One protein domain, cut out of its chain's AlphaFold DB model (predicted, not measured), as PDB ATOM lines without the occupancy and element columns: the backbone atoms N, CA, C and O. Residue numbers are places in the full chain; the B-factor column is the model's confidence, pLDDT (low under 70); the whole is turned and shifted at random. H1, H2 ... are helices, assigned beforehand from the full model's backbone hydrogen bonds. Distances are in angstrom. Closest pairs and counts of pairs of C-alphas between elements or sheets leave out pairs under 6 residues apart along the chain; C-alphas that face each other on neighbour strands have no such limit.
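What this domain is: This is residues 166 to 275 of the 280 residues of an uncharacterized protein of marine sediment metagenome (UniProt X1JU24). Three helices run side by side, alternately one way and the other, with H2 in the middle touching both H1 and H3; the three centres make an open triangle, in which H1 and H3 only come close. The short H4 follows just past the end of H3, H5 lies out at the last printed residues, and the long link of residues 200 to 226 first runs from the end of H1 past that end of the three helices and then, with its later residues up to 226, loops out beside H2 on the side away from H3. The printed part has 110 residues with five named helices, H1 to H5 in that order, and no named strand; 55 residues are in the helices, and the class is all helix. The whole is compact, with a radius of gyration of the C-alphas of 14.3 A, and its C-alphas span 40 by 29 by 24 A.

Where its parts are: Find C-alpha 180 at (-2.700, -17.092, 20.978); from there H1, residues 180 to 199, runs 28.4 A to C-alpha 199 at (-27.626, -27.638, 29.637). Next look at H2, residues 227 to 240, which is 20.3 A long. H3, residues 247 to 258, is 17.2 A long. H4, residues 260 to 263, covers 5.2 A, and H5, residues 271 to 275, covers 6.3 A and ends with C-alpha 275 at (-34.939, -4.378, 42.185).

How they stand to each other: Start at H1, the longest helix. It touches H2, and their closest C-alphas, those of Thr 189 and Ala 231, are 4.8 A apart. The two form a helical hairpin, at a shallow tilt of 19 degrees, opposite ways. Going outward, H2 touches H3 in a second helical hairpin, at a shallow tilt of 28 degrees, opposite ways; their closest C-alphas, of Ser 239 and Thr 250, are 4.0 A apart. H1 and H3 are close but not clearly touching, with the closest C-alphas, of Asp 182 and Ala 249, at 7.7 A; they run the same way at a shallow tilt of 10 degrees. H4 is close to but not clearly touching H2, the closest C-alphas being those of Ala 232 and Leu 260 at 7.5 A. H3 and H4 meet only through their link. H5 is apart from H1, H2, H3 and H4, and H4 is apart from H1. In H1, H2, H3 and H5 every O i to N i+4 pair is within hydrogen-bond range, while H4 is too short for such a pair and has its one O i to N i+3 pair within range.

The domain as a whole: The two C-alphas farthest apart, those of Phe 166 and Asp 275, are 48.1 A apart. The printed part has no cut. The link from H1 to H2, 27 residues, is long; that from H3 to H4 is tight, and those from H2 to H3 and from H4 to H5 are short. Look for low confidence, pLDDT under 70, at residues 200 to 203, 218 to 219 and 275; the mean of the printed part is 89.1.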
ATOM      1  N   PHE A 166      -2.036 -22.613  10.958       97.25
ATOM      2  CA  PHE A 166      -2.763 -23.482  11.892       97.25
ATOM      3  C   PHE A 166      -4.118 -22.918  12.314       97.25
ATOM      4  O   PHE A 166      -4.912 -23.621  12.931       97.25
ATOM      5  N   LEU A 167      -4.366 -21.642  12.054       96.25
ATOM      6  CA  LEU A 167      -5.603 -20.964  12.393       96.25
ATOM      7  C   LEU A 167      -6.048 -20.144  11.195       96.25
ATOM      8  O   LEU A 167      -5.232 -19.490  10.547       96.25
ATOM      9  N   ASP A 168      -7.353 -20.147  10.952       94.06
ATOM     10  CA  ASP A 168      -7.948 -19.159  10.071       94.06
ATOM     11  C   ASP A 168      -7.896 -17.798  10.775       94.06
ATOM     12  O   ASP A 168      -8.581 -17.562  11.773       94.06
ATOM     13  N   ILE A 169      -6.998 -16.946  10.290       95.00
ATOM     14  CA  ILE A 169      -6.783 -15.591  10.799       95.00
ATOM     15  C   ILE A 169      -7.260 -14.527   9.805       95.00
ATOM     16  O   ILE A 169      -6.987 -13.338  10.009       95.00
ATOM     17  N   GLU A 170      -7.963 -14.925   8.739       94.44
ATOM     18  CA  GLU A 170      -8.589 -13.974   7.825       94.44
ATOM     19  C   GLU A 170      -9.587 -13.101   8.608       94.44
ATOM     20  O   GLU A 170     -10.261 -13.556   9.531       94.44
ATOM     21  N   ASP A 171      -9.593 -11.798   8.325       94.50
ATOM     22  CA  ASP A 171     -10.440 -10.799   8.998       94.50
ATOM     23  C   ASP A 171     -10.306 -10.702  10.533       94.50
ATOM     24  O   ASP A 171     -11.128 -10.070  11.207       94.50
ATOM     25  N   THR A 172      -9.245 -11.267  11.116       96.19
ATOM     26  CA  THR A 172      -9.013 -11.178  12.561       96.19
ATOM     27  C   THR A 172      -8.723  -9.739  12.991       96.19
ATOM     28  O   THR A 172      -7.787  -9.088  12.524       96.19
ATOM     29  N   ASP A 173      -9.492  -9.243  13.966       96.12
ATOM     30  CA  ASP A 173      -9.172  -8.002  14.671       96.12
ATOM     31  C   ASP A 173      -7.984  -8.245  15.609       96.12
ATOM     32  O   ASP A 173      -8.142  -8.588  16.782       96.12
ATOM     33  N   PHE A 174      -6.773  -8.070  15.090       96.00
ATOM     34  CA  PHE A 174      -5.566  -8.287  15.876       96.00
ATOM     35  C   PHE A 174      -5.289  -7.203  16.933       96.00
ATOM     36  O   PHE A 174      -4.320  -7.334  17.684       96.00
ATOM     37  N   GLY A 175      -6.081  -6.125  16.992       95.50
ATOM     38  CA  GLY A 175      -6.078  -5.213  18.141       95.50
ATOM     39  C   GLY A 175      -6.782  -5.853  19.339       95.50
ATOM     40  O   GLY A 175      -6.328  -5.742  20.478       95.50
ATOM     41  N   MET A 176      -7.854  -6.601  19.064       95.56
ATOM     42  CA  MET A 176      -8.570  -7.420  20.043       95.56
ATOM     43  C   MET A 176      -7.858  -8.743  20.366       95.56
ATOM     44  O   MET A 176      -7.852  -9.154  21.525       95.56
ATOM     45  N   TYR A 177      -7.285  -9.411  19.364       96.62
ATOM     46  CA  TYR A 177      -6.687 -10.746  19.490       96.62
ATOM     47  C   TYR A 177      -5.226 -10.768  19.016       96.62
ATOM     48  O   TYR A 177      -4.909 -11.359  17.987       96.62
ATOM     49  N   PRO A 178      -4.301 -10.090  19.707       97.31
ATOM     50  CA  PRO A 178      -2.910 -10.028  19.266       97.31
ATOM     51  C   PRO A 178      -2.121 -11.326  19.492       97.31
ATOM     52  O   PRO A 178      -1.125 -11.531  18.804       97.31
ATOM     53  N   THR A 179      -2.517 -12.181  20.441       98.06
ATOM     54  CA  THR A 179      -1.747 -13.381  20.826       98.06
ATOM     55  C   THR A 179      -2.604 -14.645  20.826       98.06
ATOM     56  O   THR A 179      -3.834 -14.568  20.906       98.06
ATOM     57  N   LEU A 180      -1.974 -15.826  20.805       97.88
ATOM     58  CA  LEU A 180      -2.700 -17.092  20.978       97.88
ATOM     59  C   LEU A 180      -3.405 -17.194  22.333       97.88
ATOM     60  O   LEU A 180      -4.401 -17.906  22.450       97.88
ATOM     61  N   TYR A 181      -2.936 -16.470  23.351       98.19
ATOM     62  CA  TYR A 181      -3.657 -16.369  24.615       98.19
ATOM     63  C   TYR A 181      -5.037 -15.731  24.413       98.19
ATOM     64  O   TYR A 181      -6.035 -16.262  24.890       98.19
ATOM     65  N   ASP A 182      -5.136 -14.648  23.640       98.19
ATOM     66  CA  ASP A 182      -6.427 -14.015  23.350       98.19
ATOM     67  C   ASP A 182      -7.348 -14.929  22.536       98.19
ATOM     68  O   ASP A 182      -8.554 -14.988  22.796       98.19
ATOM     69  N   TYR A 183      -6.783 -15.687  21.593       97.75
ATOM     70  CA  TYR A 183      -7.520 -16.721  20.869       97.75
ATOM     71  C   TYR A 183      -8.057 -17.806  21.819       97.75
ATOM     72  O   TYR A 183      -9.232 -18.167  21.733       97.75
ATOM     73  N   LEU A 184      -7.243 -18.285  22.772       98.38
ATOM     74  CA  LEU A 184      -7.673 -19.240  23.799       98.38
ATOM     75  C   LEU A 184      -8.867 -18.692  24.588       98.38
ATOM     76  O   LEU A 184      -9.868 -19.393  24.731       98.38
ATOM     77  N   ILE A 185      -8.784 -17.455  25.086       98.38
ATOM     78  CA  ILE A 185      -9.878 -16.850  25.858       98.38
ATOM     79  C   ILE A 185     -11.138 -16.744  24.999       98.38
ATOM     80  O   ILE A 185     -12.223 -17.095  25.461       98.38
ATOM     81  N   LEU A 186     -11.016 -16.322  23.738       97.62
ATOM     82  CA  LEU A 186     -12.144 -16.258  22.810       97.62
ATOM     83  C   LEU A 186     -12.808 -17.625  22.627       97.62
ATOM     84  O   LEU A 186     -14.007 -17.757  22.873       97.62
ATOM     85  N   SER A 187     -12.029 -18.620  22.213       97.69
ATOM     86  CA  SER A 187     -12.522 -19.956  21.888       97.69
ATOM     87  C   SER A 187     -13.111 -20.654  23.120       97.69
ATOM     88  O   SER A 187     -14.224 -21.183  23.067       97.69
ATOM     89  N   TRP A 188     -12.423 -20.592  24.262       98.19
ATOM     90  CA  TRP A 188     -12.864 -21.272  25.478       98.19
ATOM     91  C   TRP A 188     -14.120 -20.638  26.073       98.19
ATOM     92  O   TRP A 188     -15.056 -21.348  26.441       98.19
ATOM     93  N   THR A 189     -14.187 -19.307  26.140       97.75
ATOM     94  CA  THR A 189     -15.382 -18.639  26.676       97.75
ATOM     95  C   THR A 189     -16.602 -18.853  25.786       97.75
ATOM     96  O   THR A 189     -17.689 -19.100  26.307       97.75
ATOM     97  N   ASP A 190     -16.432 -18.861  24.461       96.56
ATOM     98  CA  ASP A 190     -17.496 -19.221  23.521       96.56
ATOM     99  C   ASP A 190     -17.996 -20.661  23.737       96.56
ATOM    100  O   ASP A 190     -19.207 -20.902  23.817       96.56
ATOM    101  N   PHE A 191     -17.075 -21.614  23.927       95.94
ATOM    102  CA  PHE A 191     -17.420 -22.994  24.266       95.94
ATOM    103  C   PHE A 191     -18.229 -23.087  25.571       95.94
ATOM    104  O   PHE A 191     -19.303 -23.697  25.575       95.94
ATOM    105  N   LEU A 192     -17.762 -22.452  26.653       95.31
ATOM    106  CA  LEU A 192     -18.417 -22.476  27.969       95.31
ATOM    107  C   LEU A 192     -19.841 -21.903  27.914       95.31
ATOM    108  O   LEU A 192     -20.787 -22.508  28.424       95.31
ATOM    109  N   LEU A 193     -20.015 -20.754  27.257       93.56
ATOM    110  CA  LEU A 193     -21.308 -20.070  27.156       93.56
ATOM    111  C   LEU A 193     -22.291 -20.838  26.253       93.56
ATOM    112  O   LEU A 193     -23.492 -20.910  26.544       93.56
ATOM    113  N   THR A 194     -21.790 -21.470  25.190       90.81
ATOM    114  CA  THR A 194     -22.593 -22.331  24.309       90.81
ATOM    115  C   THR A 194     -23.021 -23.619  25.014       90.81
ATOM    116  O   THR A 194     -24.176 -24.041  24.887       90.81
ATOM    117  N   GLN A 195     -22.127 -24.243  25.785       82.88
ATOM    118  CA  GLN A 195     -22.420 -25.460  26.544       82.88
ATOM    119  C   GLN A 195     -23.511 -25.218  27.592       82.88
ATOM    120  O   GLN A 195     -24.468 -25.993  27.675       82.88
ATOM    121  N   GLU A 196     -23.410 -24.127  28.351       76.38
ATOM    122  CA  GLU A 196     -24.377 -23.801  29.402       76.38
ATOM    123  C   GLU A 196     -25.776 -23.563  28.825       76.38
ATOM    124  O   GLU A 196     -26.773 -24.076  29.339       76.38
ATOM    125  N   THR A 197     -25.847 -22.889  27.673       75.94
ATOM    126  CA  THR A 197     -27.103 -22.677  26.940       75.94
ATOM    127  C   THR A 197     -27.788 -24.005  26.586       75.94
ATOM    128  O   THR A 197     -29.012 -24.104  26.667       75.94
ATOM    129  N   ARG A 198     -27.023 -25.058  26.255       71.81
ATOM    130  CA  ARG A 198     -27.562 -26.401  25.957       71.81
ATOM    131  C   ARG A 198     -28.003 -27.162  27.215       71.81
ATOM    132  O   ARG A 198     -28.940 -27.954  27.140       71.81
ATOM    133  N   ARG A 199     -27.345 -26.943  28.362       70.50
ATOM    134  CA  ARG A 199     -27.626 -27.638  29.637       70.50
ATOM    135  C   ARG A 199     -28.797 -27.050  30.420       70.50
ATOM    136  O   ARG A 199     -29.380 -27.744  31.253       70.50
ATOM    137  N   LEU A 200     -29.172 -25.802  30.150       58.97
ATOM    138  CA  LEU A 200     -30.253 -25.082  30.822       58.97
ATOM    139  C   LEU A 200     -31.660 -25.604  30.465       58.97
ATOM    140  O   LEU A 200     -32.537 -24.868  30.029       58.97
ATOM    141  N   GLY A 201     -31.945 -26.859  30.808       55.69
ATOM    142  CA  GLY A 201     -33.298 -27.372  31.050       55.69
ATOM    143  C   GLY A 201     -33.924 -26.827  32.349       55.69
ATOM    144  O   GLY A 201     -34.645 -27.549  33.034       55.69
ATOM    145  N   GLY A 202     -33.611 -25.579  32.730       56.00
ATOM    146  CA  GLY A 202     -34.265 -24.831  33.813       56.00
ATOM    147  C   GLY A 202     -33.679 -24.928  35.231       56.00
ATOM    148  O   GLY A 202     -34.252 -24.313  36.126       56.00
ATOM    149  N   LYS A 203     -32.576 -25.655  35.478       61.62
ATOM    150  CA  LYS A 203     -32.042 -25.880  36.847       61.62
ATOM    151  C   LYS A 203     -30.582 -25.480  37.105       61.62
ATOM    152  O   LYS A 203     -30.112 -25.697  38.218       61.62
ATOM    153  N   ALA A 204     -29.852 -24.939  36.128       71.38
ATOM    154  CA  ALA A 204     -28.457 -24.569  36.380       71.38
ATOM    155  C   ALA A 204     -28.366 -23.345  37.306       71.38
ATOM    156  O   ALA A 204     -29.219 -22.452  37.262       71.38
ATOM    157  N   ILE A 205     -27.340 -23.333  38.160       79.81
ATOM    158  CA  ILE A 205     -27.048 -22.220  39.065       79.81
ATOM    159  C   ILE A 205     -26.616 -21.038  38.204       79.81
ATOM    160  O   ILE A 205     -25.579 -21.090  37.549       79.81
ATOM    161  N   ARG A 206     -27.421 -19.977  38.208       88.19
ATOM    162  CA  ARG A 206     -27.092 -18.739  37.507       88.19
ATOM    163  C   ARG A 206     -26.247 -17.863  38.429       88.19
ATOM    164  O   ARG A 206     -26.749 -17.503  39.494       88.19
ATOM    165  N   PRO A 207     -24.991 -17.541  38.076       88.31
ATOM    166  CA  PRO A 207     -24.225 -16.563  38.832       88.31
ATOM    167  C   PRO A 207     -24.929 -15.204  38.824       88.31
ATOM    168  O   PRO A 207     -25.576 -14.826  37.844       88.31
ATOM    169  N   ASP A 208     -24.788 -14.483  39.929       88.62
ATOM    170  CA  ASP A 208     -25.303 -13.127  40.081       88.62
ATOM    171  C   ASP A 208     -24.606 -12.179  39.092       88.62
ATOM    172  O   ASP A 208     -23.373 -12.117  39.034       88.62
ATOM    173  N   ALA A 209     -25.396 -11.463  38.292       89.38
ATOM    174  CA  ALA A 209     -24.891 -10.505  37.320       89.38
ATOM    175  C   ALA A 209     -24.205  -9.297  37.969       89.38
ATOM    176  O   ALA A 209     -23.320  -8.711  37.345       89.38
ATOM    177  N   GLU A 210     -24.569  -8.923  39.199       86.25
ATOM    178  CA  GLU A 210     -23.966  -7.784  39.901       86.25
ATOM    179  C   GLU A 210     -22.469  -8.007  40.151       86.25
ATOM    180  O   GLU A 210     -21.660  -7.093  39.974       86.25
ATOM    181  N   LEU A 211     -22.068  -9.258  40.412       83.94
ATOM    182  CA  LEU A 211     -20.658  -9.648  40.533       83.94
ATOM    183  C   LEU A 211     -19.860  -9.348  39.260       83.94
ATOM    184  O   LEU A 211     -18.647  -9.153  39.319       83.94
ATOM    185  N   LEU A 212     -20.533  -9.299  38.107       84.56
ATOM    186  CA  LEU A 212     -19.918  -8.949  36.838       84.56
ATOM    187  C   LEU A 212     -19.936  -7.451  36.549       84.56
ATOM    188  O   LEU A 212     -19.269  -7.045  35.611       84.56
ATOM    189  N   LEU A 213     -20.628  -6.610  37.310       83.38
ATOM    190  CA  LEU A 213     -20.597  -5.159  37.093       83.38
ATOM    191  C   LEU A 213     -19.529  -4.448  37.921       83.38
ATOM    192  O   LEU A 213     -19.230  -3.283  37.658       83.38
ATOM    193  N   ALA A 214     -18.916  -5.149  38.878       81.94
ATOM    194  CA  ALA A 214     -17.789  -4.623  39.627       81.94
ATOM    195  C   ALA A 214     -16.653  -4.187  38.684       81.94
ATOM    196  O   ALA A 214     -16.353  -4.849  37.681       81.94
ATOM    197  N   GLU A 215     -16.001  -3.067  39.023       76.88
ATOM    198  CA  GLU A 215     -14.849  -2.554  38.267       76.88
ATOM    199  C   GLU A 215     -13.719  -3.590  38.195       76.88
ATOM    200  O   GLU A 215     -13.008  -3.651  37.188       76.88
ATOM    201  N   ARG A 216     -13.597  -4.395  39.256       75.88
ATOM    202  CA  ARG A 216     -12.681  -5.523  39.398       75.88
ATOM    203  C   ARG A 216     -13.418  -6.701  40.011       75.88
ATOM    204  O   ARG A 216     -14.126  -6.532  41.003       75.88
ATOM    205  N   VAL A 217     -13.211  -7.888  39.462       71.75
ATOM    206  CA  VAL A 217     -13.633  -9.135  40.097       71.75
ATOM    207  C   VAL A 217     -12.446  -9.640  40.911       71.75
ATOM    208  O   VAL A 217     -11.441 -10.060  40.353       71.75
ATOM    209  N   GLU A 218     -12.537  -9.608  42.240       69.88
ATOM    210  CA  GLU A 218     -11.439 -10.035  43.133       69.88
ATOM    211  C   GLU A 218     -11.161 -11.555  43.109       69.88
ATOM    212  O   GLU A 218     -10.359 -12.058  43.897       69.88
ATOM    213  N   ARG A 219     -11.833 -12.317  42.239       67.31
ATOM    214  CA  ARG A 219     -11.732 -13.778  42.199       67.31
ATOM    215  C   ARG A 219     -10.747 -14.228  41.130       67.31
ATOM    216  O   ARG A 219     -10.905 -13.893  39.960       67.31
ATOM    217  N   LEU A 220      -9.781 -15.038  41.559       83.06
ATOM    218  CA  LEU A 220      -8.909 -15.812  40.681       83.06
ATOM    219  C   LEU A 220      -9.739 -16.796  39.841       83.06
ATOM    220  O   LEU A 220     -10.853 -17.160  40.215       83.06
ATOM    221  N   VAL A 221      -9.183 -17.248  38.717       93.00
ATOM    222  CA  VAL A 221      -9.806 -18.279  37.876       93.00
ATOM    223  C   VAL A 221      -9.902 -19.599  38.648       93.00
ATOM    224  O   VAL A 221      -8.878 -20.186  39.009       93.00
ATOM    225  N   HIS A 222     -11.127 -20.086  38.854       94.19
ATOM    226  CA  HIS A 222     -11.421 -21.383  39.464       94.19
ATOM    227  C   HIS A 222     -12.034 -22.312  38.414       94.19
ATOM    228  O   HIS A 222     -13.157 -22.107  37.965       94.19
ATOM    229  N   LEU A 223     -11.294 -23.343  37.998       94.44
ATOM    230  CA  LEU A 223     -11.666 -24.192  36.857       94.44
ATOM    231  C   LEU A 223     -12.914 -25.055  37.110       94.44
ATOM    232  O   LEU A 223     -13.495 -25.589  36.167       94.44
ATOM    233  N   GLU A 224     -13.314 -25.188  38.371       92.31
ATOM    234  CA  GLU A 224     -14.492 -25.921  38.828       92.31
ATOM    235  C   GLU A 224     -15.752 -25.045  38.939       92.31
ATOM    236  O   GLU A 224     -16.832 -25.569  39.228       92.31
ATOM    237  N   ASP A 225     -15.637 -23.729  38.727       91.25
ATOM    238  CA  ASP A 225     -16.782 -22.822  38.778       91.25
ATOM    239  C   ASP A 225     -17.779 -23.088  37.630       91.25
ATOM    240  O   ASP A 225     -17.414 -23.624  36.578       91.25
ATOM    241  N   PRO A 226     -19.062 -22.693  37.792       90.38
ATOM    242  CA  PRO A 226     -20.056 -22.814  36.731       90.38
ATOM    243  C   PRO A 226     -19.576 -22.174  35.416       90.38
ATOM    244  O   PRO A 226     -19.002 -21.083  35.467       90.38
ATOM    245  N   PRO A 227     -19.861 -22.757  34.232       92.38
ATOM    246  CA  PRO A 227     -19.287 -22.307  32.958       92.38
ATOM    247  C   PRO A 227     -19.439 -20.810  32.666       92.38
ATOM    248  O   PRO A 227     -18.497 -20.173  32.203       92.38
ATOM    249  N   ALA A 228     -20.597 -20.220  32.980       91.94
ATOM    250  CA  ALA A 228     -20.831 -18.788  32.797       91.94
ATOM    251  C   ALA A 228     -19.956 -17.910  33.715       91.94
ATOM    252  O   ALA A 228     -19.491 -16.849  33.295       91.94
ATOM    253  N   LEU A 229     -19.707 -18.358  34.951       91.50
ATOM    254  CA  LEU A 229     -18.827 -17.670  35.896       91.50
ATOM    255  C   LEU A 229     -17.356 -17.850  35.507       91.50
ATOM    256  O   LEU A 229     -16.626 -16.862  35.464       91.50
ATOM    257  N   LEU A 230     -16.948 -19.073  35.155       94.44
ATOM    258  CA  LEU A 230     -15.601 -19.356  34.659       94.44
ATOM    259  C   LEU A 230     -15.290 -18.512  33.415       94.44
ATOM    260  O   LEU A 230     -14.229 -17.899  33.337       94.44
ATOM    261  N   ALA A 231     -16.232 -18.396  32.475       95.44
ATOM    262  CA  ALA A 231     -16.053 -17.550  31.300       95.44
ATOM    263  C   ALA A 231     -15.794 -16.081  31.677       95.44
ATOM    264  O   ALA A 231     -14.902 -15.445  31.117       95.44
ATOM    265  N   ALA A 232     -16.532 -15.549  32.654       94.00
ATOM    266  CA  ALA A 232     -16.327 -14.190  33.135       94.00
ATOM    267  C   ALA A 232     -14.974 -14.003  33.845       94.00
ATOM    268  O   ALA A 232     -14.331 -12.974  33.647       94.00
ATOM    269  N   GLN A 233     -14.530 -14.990  34.629       94.62
ATOM    270  CA  GLN A 233     -13.218 -14.980  35.286       94.62
ATOM    271  C   GLN A 233     -12.069 -15.033  34.276       94.62
ATOM    272  O   GLN A 233     -11.104 -14.293  34.418       94.62
ATOM    273  N   LEU A 234     -12.185 -15.854  33.229       96.56
ATOM    274  CA  LEU A 234     -11.189 -15.924  32.155       96.56
ATOM    275  C   LEU A 234     -11.051 -14.581  31.425       96.56
ATOM    276  O   LEU A 234      -9.936 -14.134  31.167       96.56
ATOM    277  N   MET A 235     -12.171 -13.907  31.124       96.12
ATOM    278  CA  MET A 235     -12.143 -12.567  30.522       96.12
ATOM    279  C   MET A 235     -11.579 -11.507  31.476       96.12
ATOM    280  O   MET A 235     -10.882 -10.598  31.031       96.12
ATOM    281  N   GLU A 236     -11.874 -11.608  32.775       95.12
ATOM    282  CA  GLU A 236     -11.288 -10.723  33.783       95.12
ATOM    283  C   GLU A 236      -9.765 -10.903  33.847       95.12
ATOM    284  O   GLU A 236      -9.038  -9.917  33.739       95.12
ATOM    285  N   GLU A 237      -9.270 -12.137  33.955       95.44
ATOM    286  CA  GLU A 237      -7.831 -12.427  33.985       95.44
ATOM    287  C   GLU A 237      -7.137 -11.881  32.730       95.44
ATOM    288  O   GLU A 237      -6.123 -11.184  32.813       95.44
ATOM    289  N   ALA A 238      -7.743 -12.088  31.558       96.00
ATOM    290  CA  ALA A 238      -7.220 -11.580  30.296       96.00
ATOM    291  C   ALA A 238      -7.119 -10.046  30.246       96.00
ATOM    292  O   ALA A 238      -6.270  -9.512  29.520       96.00
ATOM    293  N   SER A 239      -7.952  -9.347  31.025       95.12
ATOM    294  CA  SER A 239      -7.926  -7.890  31.177       95.12
ATOM    295  C   SER A 239      -6.796  -7.387  32.085       95.12
ATOM    296  O   SER A 239      -6.413  -6.222  32.001       95.12
ATOM    297  N   TYR A 240      -6.188  -8.231  32.917       93.38
ATOM    298  CA  TYR A 240      -5.036  -7.817  33.727       93.38
ATOM    299  C   TYR A 240      -3.706  -7.915  32.982       93.38
ATOM    300  O   TYR A 240      -2.735  -7.243  33.343       93.38
ATOM    301  N   GLU A 241      -3.664  -8.692  31.906       93.12
ATOM    302  CA  GLU A 241      -2.439  -8.954  31.171       93.12
ATOM    303  C   GLU A 241      -2.123  -7.854  30.151       93.12
ATOM    304  O   GLU A 241      -2.760  -7.750  29.109       93.12
ATOM    305  N   LYS A 242      -1.105  -7.032  30.431       90.62
ATOM    306  CA  LYS A 242      -0.750  -5.846  29.618       90.62
ATOM    307  C   LYS A 242       0.482  -6.028  28.726       90.62
ATOM    308  O   LYS A 242       0.957  -5.068  28.116       90.62
ATOM    309  N   ARG A 243       1.046  -7.236  28.679       90.06
ATOM    310  CA  ARG A 243       2.240  -7.567  27.881       90.06
ATOM    311  C   ARG A 243       1.959  -7.475  26.373       90.06
ATOM    312  O   ARG A 243       0.808  -7.415  25.964       90.06
ATOM    313  N   ARG A 244       3.012  -7.452  25.542       82.44
ATOM    314  CA  ARG A 244       2.936  -7.636  24.071       82.44
ATOM    315  C   ARG A 244       1.901  -6.748  23.344       82.44
ATOM    316  O   ARG A 244       1.180  -7.210  22.471       82.44
ATOM    317  N   ASN A 245       1.834  -5.457  23.685       85.31
ATOM    318  CA  ASN A 245       0.899  -4.489  23.082       85.31
ATOM    319  C   ASN A 245      -0.596  -4.820  23.286       85.31
ATOM    320  O   ASN A 245      -1.446  -4.314  22.558       85.31
ATOM    321  N   ARG A 246      -0.940  -5.605  24.316       95.25
ATOM    322  CA  ARG A 246      -2.316  -6.032  24.622       95.25
ATOM    323  C   ARG A 246      -3.195  -4.964  25.279       95.25
ATOM    324  O   ARG A 246      -4.240  -5.301  25.810       95.25
ATOM    325  N   LEU A 247      -2.829  -3.680  25.238       95.69
ATOM    326  CA  LEU A 247      -3.613  -2.617  25.892       95.69
ATOM    327  C   LEU A 247      -5.050  -2.535  25.359       95.69
ATOM    328  O   LEU A 247      -5.988  -2.392  26.138       95.69
ATOM    329  N   GLU A 248      -5.227  -2.650  24.044       96.62
ATOM    330  CA  GLU A 248      -6.559  -2.665  23.440       96.62
ATOM    331  C   GLU A 248      -7.330  -3.947  23.797       96.62
ATOM    332  O   GLU A 248      -8.474  -3.868  24.251       96.62
ATOM    333  N   ALA A 249      -6.693  -5.114  23.656       97.50
ATOM    334  CA  ALA A 249      -7.265  -6.406  24.031       97.50
ATOM    335  C   ALA A 249      -7.729  -6.424  25.498       97.50
ATOM    336  O   ALA A 249      -8.858  -6.817  25.781       97.50
ATOM    337  N   THR A 250      -6.903  -5.923  26.420       95.94
ATOM    338  CA  THR A 250      -7.208  -5.758  27.848       95.94
ATOM    339  C   THR A 250      -8.541  -5.040  28.071       95.94
ATOM    340  O   THR A 250      -9.433  -5.572  28.737       95.94
ATOM    341  N   GLU A 251      -8.702  -3.842  27.502       95.94
ATOM    342  CA  GLU A 251      -9.915  -3.040  27.695       95.94
ATOM    343  C   GLU A 251     -11.134  -3.712  27.060       95.94
ATOM    344  O   GLU A 251     -12.225  -3.751  27.636       95.94
ATOM    345  N   ARG A 252     -10.958  -4.309  25.881       97.25
ATOM    346  CA  ARG A 252     -12.049  -4.999  25.199       97.25
ATOM    347  C   ARG A 252     -12.466  -6.292  25.912       97.25
ATOM    348  O   ARG A 252     -13.660  -6.599  25.906       97.25
ATOM    349  N   TRP A 253     -11.558  -7.014  26.573       96.62
ATOM    350  CA  TRP A 253     -11.905  -8.153  27.434       96.62
ATOM    351  C   TRP A 253     -12.743  -7.720  28.636       96.62
ATOM    352  O   TRP A 253     -13.786  -8.327  28.900       96.62
ATOM    353  N   LYS A 254     -12.377  -6.606  29.281       94.44
ATOM    354  CA  LYS A 254     -13.183  -5.994  30.348       94.44
ATOM    355  C   LYS A 254     -14.589  -5.640  29.859       94.44
ATOM    356  O   LYS A 254     -15.576  -5.997  30.500       94.44
ATOM    357  N   ILE A 255     -14.706  -5.004  28.691       95.19
ATOM    358  CA  ILE A 255     -16.007  -4.678  28.081       95.19
ATOM    359  C   ILE A 255     -16.808  -5.952  27.780       95.19
ATOM    360  O   ILE A 255     -17.997  -6.016  28.090       95.19
ATOM    361  N   ARG A 256     -16.186  -6.983  27.195       95.88
ATOM    362  CA  ARG A 256     -16.864  -8.253  26.891       95.88
ATOM    363  C   ARG A 256     -17.430  -8.911  28.145       95.88
ATOM    364  O   ARG A 256     -18.595  -9.305  28.112       95.88
ATOM    365  N   ARG A 257     -16.660  -8.952  29.237       94.88
ATOM    366  CA  ARG A 257     -17.109  -9.458  30.542       94.88
ATOM    367  C   ARG A 257     -18.334  -8.700  31.055       94.88
ATOM    368  O   ARG A 257     -19.336  -9.326  31.388       94.88
ATOM    369  N   LEU A 258     -18.276  -7.364  31.064       93.38
ATOM    370  CA  LEU A 258     -19.379  -6.496  31.512       93.38
ATOM    371  C   LEU A 258     -20.665  -6.709  30.694       93.38
ATOM    372  O   LEU A 258     -21.769  -6.529  31.202       93.38
ATOM    373  N   LEU A 259     -20.536  -7.103  29.424       94.50
ATOM    374  CA  LEU A 259     -21.665  -7.351  28.526       94.50
ATOM    375  C   LEU A 259     -22.232  -8.777  28.608       94.50
ATOM    376  O   LEU A 259     -23.255  -9.037  27.967       94.50
ATOM    377  N   LEU A 260     -21.621  -9.697  29.367       93.69
ATOM    378  CA  LEU A 260     -22.088 -11.085  29.461       93.69
ATOM    379  C   LEU A 260     -23.546 -11.198  29.941       93.69
ATOM    380  O   LEU A 260     -24.319 -11.853  29.237       93.69
ATOM    381  N   PRO A 261     -23.985 -10.528  31.030       92.19
ATOM    382  CA  PRO A 261     -25.378 -10.615  31.475       92.19
ATOM    383  C   PRO A 261     -26.386 -10.100  30.443       92.19
ATOM    384  O   PRO A 261     -27.511 -10.587  30.381       92.19
ATOM    385  N   LEU A 262     -25.989  -9.136  29.604       91.56
ATOM    386  CA  LEU A 262     -26.855  -8.585  28.562       91.56
ATOM    387  C   LEU A 262     -26.944  -9.513  27.343       91.56
ATOM    388  O   LEU A 262     -28.032  -9.751  26.822       91.56
ATOM    389  N   LYS A 263     -25.804 -10.043  26.887       92.94
ATOM    390  CA  LYS A 263     -25.735 -10.927  25.710       92.94
ATOM    391  C   LYS A 263     -26.238 -12.340  25.999       92.94
ATOM    392  O   LYS A 263     -26.751 -13.000  25.101       92.94
ATOM    393  N   HIS A 264     -26.123 -12.781  27.249       91.19
ATOM    394  CA  HIS A 264     -26.453 -14.129  27.697       91.19
ATOM    395  C   HIS A 264     -27.389 -14.101  28.914       91.19
ATOM    396  O   HIS A 264     -27.171 -14.815  29.887       91.19
ATOM    397  N   TYR A 265     -28.453 -13.293  28.864       86.44
ATOM    398  CA  TYR A 265     -29.397 -13.075  29.977       86.44
ATOM    399  C   TYR A 265     -29.978 -14.358  30.600       86.44
ATOM    400  O   TYR A 265     -30.373 -14.360  31.761       86.44
ATOM    401  N   GLY A 266     -30.035 -15.464  29.851       87.81
ATOM    402  CA  GLY A 266     -30.483 -16.763  30.362       87.81
ATOM    403  C   GLY A 266     -29.479 -17.473  31.281       87.81
ATOM    404  O   GLY A 266     -29.873 -18.415  31.973       87.81
ATOM    405  N   LEU A 267     -28.215 -17.035  31.289       89.88
ATOM    406  CA  LEU A 267     -27.112 -17.640  32.043       89.88
ATOM    407  C   LEU A 267     -26.835 -16.939  33.380       89.88
ATOM    408  O   LEU A 267     -26.186 -17.529  34.232       89.88
ATOM    409  N   PHE A 268     -27.329 -15.715  33.580       90.88
ATOM    410  CA  PHE A 268     -27.044 -14.891  34.760       90.88
ATOM    411  C   PHE A 268     -28.331 -14.536  35.513       90.88
ATOM    412  O   PHE A 268     -29.403 -14.437  34.908       90.88
ATOM    413  N   ASP A 269     -28.252 -14.374  36.835       89.75
ATOM    414  CA  ASP A 269     -29.368 -13.843  37.623       89.75
ATOM    415  C   ASP A 269     -29.339 -12.311  37.571       89.75
ATOM    416  O   ASP A 269     -28.360 -11.682  37.965       89.75
ATOM    417  N   LEU A 270     -30.411 -11.718  37.041       88.38
ATOM    418  CA  LEU A 270     -30.558 -10.273  36.867       88.38
ATOM    419  C   LEU A 270     -31.416  -9.629  37.964       88.38
ATOM    420  O   LEU A 270     -31.654  -8.426  37.892       88.38
ATOM    421  N   LYS A 271     -31.922 -10.388  38.950       83.88
ATOM    422  CA  LYS A 271     -32.852  -9.863  39.970       83.88
ATOM    423  C   LYS A 271     -32.301  -8.639  40.700       83.88
ATOM    424  O   LYS A 271     -33.002  -7.635  40.782       83.88
ATOM    425  N   ALA A 272     -31.032  -8.684  41.106       72.81
ATOM    426  CA  ALA A 272     -30.358  -7.564  41.764       72.81
ATOM    427  C   ALA A 272     -30.374  -6.272  40.918       72.81
ATOM    428  O   ALA A 272     -30.519  -5.178  41.450       72.81
ATOM    429  N   LEU A 273     -30.327  -6.386  39.584       73.44
ATOM    430  CA  LEU A 273     -30.329  -5.235  38.671       73.44
ATOM    431  C   LEU A 273     -31.722  -4.641  38.423       73.44
ATOM    432  O   LEU A 273     -31.834  -3.507  37.947       73.44
ATOM    433  N   VAL A 274     -32.779  -5.415  38.673       74.69
ATOM    434  CA  VAL A 274     -34.170  -4.986  38.472       74.69
ATOM    435  C   VAL A 274     -34.714  -4.322  39.733       74.69
ATOM    436  O   VAL A 274     -35.364  -3.282  39.624       74.69
ATOM    437  N   ASP A 275     -34.410  -4.874  40.909       68.19
ATOM    438  CA  ASP A 275     -34.939  -4.378  42.185       68.19
ATOM    439  C   ASP A 275     -34.449  -2.949  42.491       68.19
ATOM    440  O   ASP A 275     -35.246  -2.105  42.913       68.19
TER     441      ASP A 275